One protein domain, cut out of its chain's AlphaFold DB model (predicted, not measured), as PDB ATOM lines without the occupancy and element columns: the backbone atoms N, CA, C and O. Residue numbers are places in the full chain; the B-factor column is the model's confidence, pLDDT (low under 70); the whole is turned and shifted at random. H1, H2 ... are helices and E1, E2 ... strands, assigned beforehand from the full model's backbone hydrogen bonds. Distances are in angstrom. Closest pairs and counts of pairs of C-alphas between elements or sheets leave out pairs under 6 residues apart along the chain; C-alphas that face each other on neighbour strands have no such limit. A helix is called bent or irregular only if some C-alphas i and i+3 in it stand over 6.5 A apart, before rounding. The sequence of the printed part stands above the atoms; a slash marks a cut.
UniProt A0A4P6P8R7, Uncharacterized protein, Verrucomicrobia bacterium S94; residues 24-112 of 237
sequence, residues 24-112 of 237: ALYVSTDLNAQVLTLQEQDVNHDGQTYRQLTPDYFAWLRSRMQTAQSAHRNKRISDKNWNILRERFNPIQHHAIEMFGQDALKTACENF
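What this domain is: This is residues 24 to 112 of the 237 residues of an uncharacterized protein of Verrucomicrobia bacterium S94 (UniProt A0A4P6P8R7). A long helical hairpin, H1 and H2, makes the length of this domain; at the end where H1 begins and H2 ends, a small curled sheet of four strands lies on one side and the short helix H3 crosses H1 on the other. The sheet is curled like part of a barrel and remains open, with H2 packed near E1 and E2. The printed part has 89 residues, with four named strands and then three named helices along the chain: E1 E2 E3 E4 H1 H2 H3. The sheet's order is E2 - E1 - E4 - E3, all antiparallel, and the class is mixed, helices and strands. The whole is compact, with a radius of gyration of the C-alphas of 13.4 A and spans of 40 by 34 by 19 A.

Where its parts are: Find C-alpha 24 at (142.482, 139.831, 270.108); there E1 begins, residues 24 to 28. E2 follows as residues 33 to 37, E3 as residues 42 to 45 and E4 as residues 48 to 52. At C-alpha 55, (147.976, 147.577, 260.955), H1 begins and runs 26.7 A through residues 55 to 73. H2, residues 79 to 100, is 30.5 A long and has a kink of 25 degrees near residue 88; it is neither bent nor irregular, but only just, with C-alphas 88 and 91 6.4 A apart. H3, residues 102 to 111, is 14.4 A long and ends at C-alpha 111, (151.441, 155.715, 255.088).

How they stand to each other: Look first at the strongly twisted sheet, whose edge strands are E2 and E3. In the hairpin of E1 and E2, N 26 and O 34 are 2.8 A apart, within hydrogen-bond range. Between E1 and E4, N 27 and O 51 are 2.8 A apart; in the hairpin of E3 and E4, N 43 and O 50 are 2.8 A apart. H2 is on one face of the sheet, making two layers, a sheet with a helix on one face; the closest C-alphas of E2 and H2, Ala 33 and Ile 92, are 7.2 A apart. H1 only grazes the sheet, with its residues 57 to 61. H1 and H2 form a helical hairpin and touch, closest at the C-alphas of His 72 and Trp 82, 6.7 A apart, at a shallow tilt of 22 degrees, opposite ways. H3 touches H1 at residues 55 to 63 alone, about perpendicular at 74 degrees; their closest C-alphas, Ala 59 and Cys 109, are 4.6 A apart. H2 and H3 are close but not clearly touching, with the C-alphas of Ile 97 and Leu 105 7.3 A apart. H3 is apart from the four strands. Every O i to N i+4 pair is within hydrogen-bond range in H1 and H3, and 16 of 18 are in H2.

The domain as a whole: The two C-alphas farthest apart, those of Thr 37 and Asn 74, are 40.1 A apart. The printed part has no cut, and its six links between named elements are tight. The mean pLDDT of the printed part is 90.2; look to residues 46 to 47 for the two under 70.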
ATOM      1  N   ALA A  24     141.569 139.055 270.936       89.62
ATOM      2  CA  ALA A  24     142.482 139.831 270.108       89.62
ATOM      3  C   ALA A  24     143.905 139.815 270.673       89.62
ATOM      4  O   ALA A  24     144.131 139.632 271.870       89.62
ATOM      5  N   LEU A  25     144.887 140.005 269.790       92.81
ATOM      6  CA  LEU A  25     146.287 140.125 270.181       92.81
ATOM      7  C   LEU A  25     146.564 141.549 270.659       92.81
ATOM      8  O   LEU A  25     146.441 142.497 269.890       92.81
ATOM      9  N   TYR A  26     146.986 141.690 271.906       93.44
ATOM     10  CA  TYR A  26     147.383 142.942 272.533       93.44
ATOM     11  C   TYR A  26     148.904 142.973 272.715       93.44
ATOM     12  O   TYR A  26     149.517 141.982 273.114       93.44
ATOM     13  N   VAL A  27     149.535 144.105 272.392       92.69
ATOM     14  CA  VAL A  27     150.996 144.257 272.382       92.69
ATOM     15  C   VAL A  27     151.406 145.521 273.136       92.69
ATOM     16  O   VAL A  27     150.892 146.610 272.876       92.69
ATOM     17  N   SER A  28     152.352 145.396 274.059       90.75
ATOM     18  CA  SER A  28     152.935 146.517 274.803       90.75
ATOM     19  C   SER A  28     154.070 147.204 274.032       90.75
ATOM     20  O   SER A  28     154.604 146.689 273.043       90.75
ATOM     21  N   THR A  29     154.497 148.374 274.511       87.25
ATOM     22  CA  THR A  29     155.613 149.140 273.928       87.25
ATOM     23  C   THR A  29     156.971 148.437 274.061       87.25
ATOM     24  O   THR A  29     157.869 148.683 273.250       87.25
ATOM     25  N   ASP A  30     157.121 147.530 275.032       85.50
ATOM     26  CA  ASP A  30     158.313 146.696 275.251       85.50
ATOM     27  C   ASP A  30     158.266 145.333 274.525       85.50
ATOM     28  O   ASP A  30     159.133 144.475 274.742       85.50
ATOM     29  N   LEU A  31     157.302 145.178 273.605       89.94
ATOM     30  CA  LEU A  31     157.104 144.016 272.733       89.94
ATOM     31  C   LEU A  31     156.679 142.735 273.463       89.94
ATOM     32  O   LEU A  31     156.922 141.637 272.961       89.94
ATOM     33  N   ASN A  32     156.034 142.851 274.624       87.88
ATOM     34  CA  ASN A  32     155.301 141.725 275.189       87.88
ATOM     35  C   ASN A  32     153.945 141.630 274.489       87.88
ATOM     36  O   ASN A  32     153.285 142.639 274.242       87.88
ATOM     37  N   ALA A  33     153.537 140.412 274.155       87.69
ATOM     38  CA  ALA A  33     152.288 140.149 273.459       87.69
ATOM     39  C   ALA A  33     151.435 139.184 274.279       87.69
ATOM     40  O   ALA A  33     151.956 138.202 274.812       87.69
ATOM     41  N   GLN A  34     150.141 139.467 274.377       87.81
ATOM     42  CA  GLN A  34     149.169 138.641 275.082       87.81
ATOM     43  C   GLN A  34     147.868 138.578 274.285       87.81
ATOM     44  O   GLN A  34     147.475 139.556 273.653       87.81
ATOM     45  N   VAL A  35     147.204 137.425 274.306       87.56
ATOM     46  CA  VAL A  35     145.846 137.292 273.770       87.56
ATOM     47  C   VAL A  35     144.889 137.590 274.910       87.56
ATOM     48  O   VAL A  35     144.946 136.923 275.941       87.56
ATOM     49  N   LEU A  36     144.053 138.604 274.729       86.12
ATOM     50  CA  LEU A  36     143.071 139.041 275.716       86.12
ATOM     51  C   LEU A  36     141.693 139.087 275.063       86.12
ATOM     52  O   LEU A  36     141.578 139.180 273.836       86.12
ATOM     53  N   THR A  37     140.653 139.046 275.890       86.50
ATOM     54  CA  THR A  37     139.298 139.382 275.454       86.50
ATOM     55  C   THR A  37     139.298 140.799 274.883       86.50
ATOM     56  O   THR A  37     139.875 141.718 275.465       86.50
ATOM     57  N   LEU A  38     138.694 140.958 273.712       85.50
ATOM     58  CA  LEU A  38     138.565 142.211 272.994       85.50
ATOM     59  C   LEU A  38     137.760 143.183 273.852       85.50
ATOM     60  O   LEU A  38     136.604 142.934 274.186       85.50
ATOM     61  N   GLN A  39     138.402 144.286 274.205       82.06
ATOM     62  CA  GLN A  39     137.821 145.348 275.011       82.06
ATOM     63  C   GLN A  39     138.068 146.680 274.296       82.06
ATOM     64  O   GLN A  39     137.639 146.881 273.160       82.06
ATOM     65  N   GLU A  40     138.783 147.589 274.953       85.62
ATOM     66  CA  GLU A  40     139.194 148.875 274.414       85.62
ATOM     67  C   GLU A  40     140.479 148.752 273.587       85.62
ATOM     68  O   GLU A  40     141.162 147.722 273.578       85.62
ATOM     69  N   GLN A  41     140.826 149.834 272.887       87.12
ATOM     70  CA  GLN A  41     142.060 149.914 272.110       87.12
ATOM     71  C   GLN A  41     143.303 149.726 272.994       87.12
ATOM     72  O   GLN A  41     144.232 149.037 272.573       87.12
ATOM     73  N   ASP A  42     143.301 150.311 274.195       90.19
ATOM     74  CA  ASP A  42     144.360 150.195 275.199       90.19
ATOM     75  C   ASP A  42     143.809 149.540 276.460       90.19
ATOM     76  O   ASP A  42     142.772 149.947 276.972       90.19
ATOM     77  N   VAL A  43     144.525 148.552 276.987       85.56
ATOM     78  CA  VAL A  43     144.190 147.868 278.236       85.56
ATOM     79  C   VAL A  43     145.393 147.893 279.167       85.56
ATOM     80  O   VAL A  43     146.537 147.688 278.748       85.56
ATOM     81  N   ASN A  44     145.148 148.166 280.446       82.56
ATOM     82  CA  ASN A  44     146.175 148.065 281.473       82.56
ATOM     83  C   ASN A  44     146.126 146.665 282.089       82.56
ATOM     84  O   ASN A  44     145.092 146.241 282.602       82.56
ATOM     85  N   HIS A  45     147.249 145.960 282.032       71.44
ATOM     86  CA  HIS A  45     147.410 144.659 282.656       71.44
ATOM     87  C   HIS A  45     148.737 144.638 283.416       71.44
ATOM     88  O   HIS A  45     149.796 144.877 282.832       71.44
ATOM     89  N   ASP A  46     148.675 144.399 284.728       68.38
ATOM     90  CA  ASP A  46     149.830 144.393 285.638       68.38
ATOM     91  C   ASP A  46     150.691 145.673 285.609       68.38
ATOM     92  O   ASP A  46     151.917 145.627 285.746       68.38
ATOM     93  N   GLY A  47     150.064 146.838 285.423       68.38
ATOM     94  CA  GLY A  47     150.765 148.124 285.368       68.38
ATOM     95  C   GLY A  47     151.516 148.359 284.052       68.38
ATOM     96  O   GLY A  47     152.280 149.317 283.945       68.38
ATOM     97  N   GLN A  48     151.311 147.500 283.050       78.06
ATOM     98  CA  GLN A  48     151.787 147.692 281.686       78.06
ATOM     99  C   GLN A  48     150.596 147.959 280.768       78.06
ATOM    100  O   GLN A  48     149.583 147.263 280.796       78.06
ATOM    101  N   THR A  49     150.731 148.972 279.915       85.75
ATOM    102  CA  THR A  49     149.732 149.253 278.882       85.75
ATOM    103  C   THR A  49     149.988 148.366 277.674       85.75
ATOM    104  O   THR A  49     151.105 148.332 277.143       85.75
ATOM    105  N   TYR A  50     148.952 147.656 277.247       89.56
ATOM    106  CA  TYR A  50     148.927 146.902 276.008       89.56
ATOM    107  C   TYR A  50     147.915 147.529 275.062       89.56
ATOM    108  O   TYR A  50     146.823 147.902 275.477       89.56
ATOM    109  N   ARG A  51     148.257 147.598 273.778       93.00
ATOM    110  CA  ARG A  51     147.355 148.075 272.732       93.00
ATOM    111  C   ARG A  51     146.974 146.942 271.801       93.00
ATOM    112  O   ARG A  51     147.838 146.148 271.425       93.00
ATOM    113  N   GLN A  52     145.710 146.892 271.395       94.62
ATOM    114  CA  GLN A  52     145.239 145.943 270.396       94.62
ATOM    115  C   GLN A  52     146.082 146.072 269.121       94.62
ATOM    116  O   GLN A  52     146.283 147.167 268.581       94.62
ATOM    117  N   LEU A  53     146.590 144.948 268.624       94.88
ATOM    118  CA  LEU A  53     147.373 144.927 267.404       94.88
ATOM    119  C   LEU A  53     146.470 145.257 266.217       94.88
ATOM    120  O   LEU A  53     145.502 144.563 265.934       94.88
ATOM    121  N   THR A  54     146.824 146.328 265.520       94.31
ATOM    122  CA  THR A  54     146.188 146.817 264.293       94.31
ATOM    123  C   THR A  54     147.289 147.091 263.264       94.31
ATOM    124  O   THR A  54     148.455 147.232 263.658       94.31
ATOM    125  N   PRO A  55     146.978 147.208 261.961       95.38
ATOM    126  CA  PRO A  55     147.976 147.577 260.955       95.38
ATOM    127  C   PRO A  55     148.716 148.885 261.284       95.38
ATOM    128  O   PRO A  55     149.943 148.943 261.178       95.38
ATOM    129  N   ASP A  56     147.997 149.899 261.773       93.38
ATOM    130  CA  ASP A  56     148.572 151.198 262.148       93.38
ATOM    131  C   ASP A  56     149.492 151.092 263.368       93.38
ATOM    132  O   ASP A  56     150.596 151.645 263.380       93.38
ATOM    133  N   TYR A  57     149.082 150.335 264.391       94.19
ATOM    134  CA  TYR A  57     149.939 150.121 265.554       94.19
ATOM    135  C   TYR A  57     151.169 149.275 265.213       94.19
ATOM    136  O   TYR A  57     152.278 149.580 265.661       94.19
ATOM    137  N   PHE A  58     151.019 148.261 264.357       95.62
ATOM    138  CA  PHE A  58     152.147 147.495 263.839       95.62
ATOM    139  C   PHE A  58     153.143 148.394 263.094       95.62
ATOM    140  O   PHE A  58     154.351 148.271 263.303       95.62
ATOM    141  N   ALA A  59     152.661 149.331 262.274       95.62
ATOM    142  CA  ALA A  59     153.515 150.289 261.581       95.62
ATOM    143  C   ALA A  59     154.315 151.171 262.558       95.62
ATOM    144  O   ALA A  59     155.520 151.378 262.370       95.62
ATOM    145  N   TRP A  60     153.692 151.603 263.661       94.56
ATOM    146  CA  TRP A  60     154.402 152.292 264.740       94.56
ATOM    147  C   TRP A  60     155.483 151.407 265.384       94.56
ATOM    148  O   TRP A  60     156.644 151.821 265.469       94.56
ATOM    149  N   LEU A  61     155.155 150.166 265.770       94.44
ATOM    150  CA  LEU A  61     156.121 149.210 266.336       94.44
ATOM    151  C   LEU A  61     157.293 148.961 265.373       94.44
ATOM    152  O   LEU A  61     158.461 148.928 265.778       94.44
ATOM    153  N   ARG A  62     157.001 148.855 264.073       94.50
ATOM    154  CA  ARG A  62     158.000 148.676 263.017       94.50
ATOM    155  C   ARG A  62     158.944 149.874 262.913       94.50
ATOM    156  O   ARG A  62     160.157 149.674 262.818       94.50
ATOM    157  N   SER A  63     158.420 151.098 262.987       92.50
ATOM    158  CA  SER A  63     159.221 152.331 263.015       92.50
ATOM    159  C   SER A  63     160.161 152.381 264.232       92.50
ATOM    160  O   SER A  63     161.351 152.712 264.118       92.50
ATOM    161  N   ARG A  64     159.684 151.947 265.408       91.56
ATOM    162  CA  ARG A  64     160.519 151.818 266.617       91.56
ATOM    163  C   ARG A  64     161.626 150.779 266.438       91.56
ATOM    164  O   ARG A  64     162.777 151.062 266.775       91.56
ATOM    165  N   MET A  65     161.325 149.634 265.826       94.44
ATOM    166  CA  MET A  65     162.336 148.623 265.497       94.44
ATOM    167  C   MET A  65     163.402 149.138 264.522       94.44
ATOM    168  O   MET A  65     164.584 148.854 264.714       94.44
ATOM    169  N   GLN A  66     163.032 149.934 263.514       92.31
ATOM    170  CA  GLN A  66     163.988 150.569 262.592       92.31
ATOM    171  C   GLN A  66     164.893 151.587 263.306       92.31
ATOM    172  O   GLN A  66     166.098 151.670 263.033       92.31
ATOM    173  N   THR A  67     164.335 152.323 264.271       90.25
ATOM    174  CA  THR A  67     165.087 153.253 265.126       90.25
ATOM    175  C   THR A  67     166.091 152.496 266.000       90.25
ATOM    176  O   THR A  67     167.271 152.851 266.042       90.25
ATOM    177  N   ALA A  68     165.660 151.404 266.640       88.75
ATOM    178  CA  ALA A  68     166.526 150.536 267.439       88.75
ATOM    179  C   ALA A  68     167.626 149.881 266.587       88.75
ATOM    180  O   ALA A  68     168.790 149.873 266.986       88.75
ATOM    181  N   GLN A  69     167.298 149.419 265.376       91.56
ATOM    182  CA  GLN A  69     168.275 148.878 264.430       91.56
ATOM    183  C   GLN A  69     169.338 149.919 264.059       91.56
ATOM    184  O   GLN A  69     170.532 149.621 264.020       91.56
ATOM    185  N   SER A  70     168.922 151.163 263.815       89.31
ATOM    186  CA  SER A  70     169.842 152.272 263.552       89.31
ATOM    187  C   SER A  70     170.722 152.580 264.768       89.31
ATOM    188  O   SER A  70     171.919 152.825 264.620       89.31
ATOM    189  N   ALA A  71     170.173 152.531 265.984       87.31
ATOM    190  CA  ALA A  71     170.943 152.697 267.218       87.31
ATOM    191  C   ALA A  71     171.967 151.566 267.425       87.31
ATOM    192  O   ALA A  71     173.091 151.838 267.850       87.31
ATOM    193  N   HIS A  72     171.612 150.327 267.071       90.69
ATOM    194  CA  HIS A  72     172.497 149.158 267.121       90.69
ATOM    195  C   HIS A  72     173.669 149.295 266.156       90.69
ATOM    196  O   HIS A  72     174.821 149.191 266.573       90.69
ATOM    197  N   ARG A  73     173.392 149.652 264.894       93.31
ATOM    198  CA  ARG A  73     174.434 149.933 263.889       93.31
ATOM    199  C   ARG A  73     175.407 151.019 264.353       93.31
ATOM    200  O   ARG A  73     176.603 150.925 264.103       93.31
ATOM    201  N   ASN A  74     174.897 152.010 265.080       92.00
ATOM    202  CA  ASN A  74     175.682 153.093 265.674       92.00
ATOM    203  C   ASN A  74     176.287 152.746 267.051       92.00
ATOM    204  O   ASN A  74     176.755 153.645 267.746       92.00
ATOM    205  N   LYS A  75     176.262 151.472 267.471       90.25
ATOM    206  CA  LYS A  75     176.805 150.959 268.744       90.25
ATOM    207  C   LYS A  75     176.238 151.626 270.008       90.25
ATOM    208  O   LYS A  75     176.863 151.581 271.064       90.25
ATOM    209  N   ARG A  76     175.046 152.230 269.928       85.88
ATOM    210  CA  ARG A  76     174.337 152.822 271.081       85.88
ATOM    211  C   ARG A  76     173.544 151.788 271.882       85.88
ATOM    212  O   ARG A  76     173.219 152.040 273.037       85.88
ATOM    213  N   ILE A  77     173.241 150.639 271.279       87.38
ATOM    214  CA  ILE A  77     172.696 149.465 271.970       87.38
ATOM    215  C   ILE A  77     173.589 148.255 271.701       87.38
ATOM    216  O   ILE A  77     174.168 148.136 270.622       87.38
ATOM    217  N   SER A  78     173.716 147.377 272.694       89.06
ATOM    218  CA  SER A  78     174.519 146.158 272.597       89.06
ATOM    219  C   SER A  78     173.847 145.097 271.721       89.06
ATOM    220  O   SER A  78     172.621 145.084 271.586       89.06
ATOM    221  N   ASP A  79     174.636 144.154 271.197       88.88
ATOM    222  CA  ASP A  79     174.121 142.987 270.462       88.88
ATOM    223  C   ASP A  79     173.111 142.192 271.294       88.88
ATOM    224  O   ASP A  79     172.067 141.787 270.791       88.88
ATOM    225  N   LYS A  80     173.385 142.028 272.597       89.69
ATOM    226  CA  LYS A  80     172.484 141.345 273.533       89.69
ATOM    227  C   LYS A  80     171.103 142.002 273.561       89.69
ATOM    228  O   LYS A  80     170.100 141.314 273.403       89.69
ATOM    229  N   ASN A  81     171.046 143.323 273.739       83.31
ATOM    230  CA  ASN A  81     169.773 144.043 273.820       83.31
ATOM    231  C   ASN A  81     169.053 144.066 272.465       83.31
ATOM    232  O   ASN A  81     167.833 143.946 272.415       83.31
ATOM    233  N   TRP A  82     169.799 144.173 271.364       89.81
ATOM    234  CA  TRP A  82     169.237 144.102 270.018       89.81
ATOM    235  C   TRP A  82     168.614 142.734 269.707       89.81
ATOM    236  O   TRP A  82     167.515 142.672 269.156       89.81
ATOM    237  N   ASN A  83     169.276 141.641 270.093       91.19
ATOM    238  CA  ASN A  83     168.757 140.291 269.883       91.19
ATOM    239  C   ASN A  83     167.464 140.052 270.668       91.19
ATOM    240  O   ASN A  83     166.507 139.559 270.082       91.19
ATOM    241  N   ILE A  84     167.386 140.507 271.927       89.19
ATOM    242  CA  ILE A  84     166.152 140.426 272.730       89.19
ATOM    243  C   ILE A  84     164.985 141.133 272.022       89.19
ATOM    244  O   ILE A  84     163.898 140.571 271.912       89.19
ATOM    245  N   LEU A  85     165.202 142.347 271.496       89.56
ATOM    246  CA  LEU A  85     164.159 143.081 270.767       89.56
ATOM    247  C   LEU A  85     163.693 142.324 269.517       89.56
ATOM    248  O   LEU A  85     162.497 142.242 269.255       89.56
ATOM    249  N   ARG A  86     164.624 141.746 268.752       93.31
ATOM    250  CA  ARG A  86     164.288 140.941 267.569       93.31
ATOM    251  C   ARG A  86     163.508 139.682 267.924       93.31
ATOM    252  O   ARG A  86     162.534 139.375 267.246       93.31
ATOM    253  N   GLU A  87     163.942 138.962 268.951       92.19
ATOM    254  CA  GLU A  87     163.284 137.740 269.419       92.19
ATOM    255  C   GLU A  87     161.841 138.009 269.846       92.19
ATOM    256  O   GLU A  87     160.966 137.214 269.523       92.19
ATOM    257  N   ARG A  88     161.577 139.155 270.485       90.00
ATOM    258  CA  ARG A  88     160.218 139.583 270.843       90.00
ATOM    259  C   ARG A  88     159.403 140.083 269.651       90.00
ATOM    260  O   ARG A  88     158.213 139.806 269.556       90.00
ATOM    261  N   PHE A  89     160.030 140.799 268.717       92.94
ATOM    262  CA  PHE A  89     159.330 141.369 267.565       92.94
ATOM    263  C   PHE A  89     158.932 140.327 266.511       92.94
ATOM    264  O   PHE A  89     157.872 140.455 265.903       92.94
ATOM    265  N   ASN A  90     159.760 139.307 266.260       94.38
ATOM    266  CA  ASN A  90     159.509 138.352 265.174       94.38
ATOM    267  C   ASN A  90     158.165 137.603 265.314       94.38
ATOM    268  O   ASN A  90     157.461 137.515 264.308       94.38
ATOM    269  N   PRO A  91     157.761 137.107 266.505       92.75
ATOM    270  CA  PRO A  91     156.436 136.518 266.702       92.75
ATOM    271  C   PRO A  91     155.297 137.500 266.411       92.75
ATOM    272  O   PRO A  91     154.351 137.147 265.716       92.75
ATOM    273  N   ILE A  92     155.418 138.752 266.869       94.25
ATOM    274  CA  ILE A  92     154.424 139.806 266.603       94.25
ATOM    275  C   ILE A  92     154.304 140.049 265.098       94.25
ATOM    276  O   ILE A  92     153.200 140.139 264.571       94.25
ATOM    277  N   GLN A  93     155.432 140.118 264.385       93.69
ATOM    278  CA  GLN A  93     155.442 140.268 262.934       93.69
ATOM    279  C   GLN A  93     154.784 139.080 262.229       93.69
ATOM    280  O   GLN A  93     154.029 139.291 261.284       93.69
ATOM    281  N   HIS A  94     155.069 137.852 262.662       93.81
ATOM    282  CA  HIS A  94     154.459 136.661 262.077       93.81
ATOM    283  C   HIS A  94     152.934 136.701 262.225       93.81
ATOM    284  O   HIS A  94     152.231 136.641 261.221       93.81
ATOM    285  N   HIS A  95     152.439 136.944 263.439       92.44
ATOM    286  CA  HIS A  95     151.005 137.051 263.698       92.44
ATOM    287  C   HIS A  95     150.350 138.233 262.987       92.44
ATOM    288  O   HIS A  95     149.240 138.104 262.482       92.44
ATOM    289  N   ALA A  96     151.025 139.380 262.889       94.25
ATOM    290  CA  ALA A  96     150.503 140.508 262.126       94.25
ATOM    291  C   ALA A  96     150.295 140.126 260.650       94.25
ATOM    292  O   ALA A  96     149.276 140.484 260.063       94.25
ATOM    293  N   ILE A  97     151.248 139.404 260.047       94.69
ATOM    294  CA  ILE A  97     151.143 138.945 258.655       94.69
ATOM    295  C   ILE A  97     150.001 137.937 258.506       94.69
ATOM    296  O   ILE A  97     149.254 138.029 257.538       94.69
ATOM    297  N   GLU A  98     149.846 137.010 259.455       93.44
ATOM    298  CA  GLU A  98     148.744 136.039 259.454       93.44
ATOM    299  C   GLU A  98     147.369 136.714 259.575       93.44
ATOM    300  O   GLU A  98     146.446 136.334 258.862       93.44
ATOM    301  N   MET A  99     147.232 137.726 260.438       91.75
ATOM    302  CA  MET A  99     145.949 138.390 260.703       91.75
ATOM    303  C   MET A  99     145.552 139.414 259.637       91.75
ATOM    304  O   MET A  99     144.379 139.514 259.291       91.75
ATOM    305  N   PHE A 100     146.504 140.206 259.136       94.50
ATOM    306  CA  PHE A 100     146.206 141.361 258.277       94.50
ATOM    307  C   PHE A 100     146.683 141.192 256.836       94.50
ATOM    308  O   PHE A 100     146.277 141.952 255.958       94.50
ATOM    309  N   GLY A 101     147.550 140.214 256.575       94.25
ATOM    310  CA  GLY A 101     148.214 140.059 255.289       94.25
ATOM    311  C   GLY A 101     149.379 141.033 255.100       94.25
ATOM    312  O   GLY A 101     149.444 142.130 255.659       94.25
ATOM    313  N   GLN A 102     150.340 140.622 254.276       94.56
ATOM    314  CA  GLN A 102     151.575 141.376 254.064       94.56
ATOM    315  C   GLN A 102     151.342 142.723 253.359       94.56
ATOM    316  O   GLN A 102     152.000 143.705 253.705       94.56
ATOM    317  N   ASP A 103     150.403 142.786 252.412       94.75
ATOM    318  CA  ASP A 103     150.123 144.001 251.640       94.75
ATOM    319  C   ASP A 103     149.509 145.100 252.510       94.75
ATOM    320  O   ASP A 103     149.991 146.232 252.491       94.75
ATOM    321  N   ALA A 104     148.525 144.764 253.352       93.69
ATOM    322  CA  ALA A 104     147.900 145.728 254.257       93.69
ATOM    323  C   ALA A 104     148.917 146.323 255.243       93.69
ATOM    324  O   ALA A 104     148.958 147.536 255.444       93.69
ATOM    325  N   LEU A 105     149.793 145.485 255.810       94.75
ATOM    326  CA  LEU A 105     150.861 145.948 256.698       94.75
ATOM    327  C   LEU A 105     151.883 146.823 255.978       94.75
ATOM    328  O   LEU A 105     152.377 147.791 256.558       94.75
ATOM    329  N   LYS A 106     152.217 146.488 254.728       94.50
ATOM    330  CA  LYS A 106     153.127 147.291 253.912       94.50
ATOM    331  C   LYS A 106     152.526 148.671 253.652       94.50
ATOM    332  O   LYS A 106     153.193 149.663 253.930       94.50
ATOM    333  N   THR A 107     151.267 148.733 253.221       94.75
ATOM    334  CA  THR A 107     150.540 149.992 253.018       94.75
ATOM    335  C   THR A 107     150.454 150.811 254.307       94.75
ATOM    336  O   THR A 107     150.707 152.014 254.281       94.75
ATOM    337  N   ALA A 108     150.167 150.177 255.449       94.12
ATOM    338  CA  ALA A 108     150.160 150.858 256.744       94.12
ATOM    339  C   ALA A 108     151.541 151.438 257.090       94.12
ATOM    340  O   ALA A 108     151.641 152.597 257.478       94.12
ATOM    341  N   CYS A 109     152.622 150.675 256.885       93.00
ATOM    342  CA  CYS A 109     153.990 151.153 257.107       93.00
ATOM    343  C   CYS A 109     154.382 152.316 256.184       93.00
ATOM    344  O   CYS A 109     155.090 153.218 256.625       93.00
ATOM    345  N   GLU A 110     153.954 152.299 254.920       92.00
ATOM    346  CA  GLU A 110     154.251 153.356 253.942       92.00
ATOM    347  C   GLU A 110     153.512 154.661 254.259       92.00
ATOM    348  O   GLU A 110     154.083 155.742 254.127       92.00
ATOM    349  N   ASN A 111     152.269 154.562 254.731       91.81
ATOM    350  CA  ASN A 111     151.441 155.715 255.088       91.81
ATOM    351  C   ASN A 111     151.651 156.199 256.532       91.81
ATOM    352  O   ASN A 111     151.084 157.217 256.940       91.81
ATOM    353  N   PHE A 112     152.454 155.481 257.319       91.00
ATOM    354  CA  PHE A 112     152.649 155.765 258.730       91.00
ATOM    355  C   PHE A 112     153.345 157.112 258.959       91.00
ATOM    356  O   PHE A 112     154.451 157.364 258.478       91.00
TER     357      PHE A 112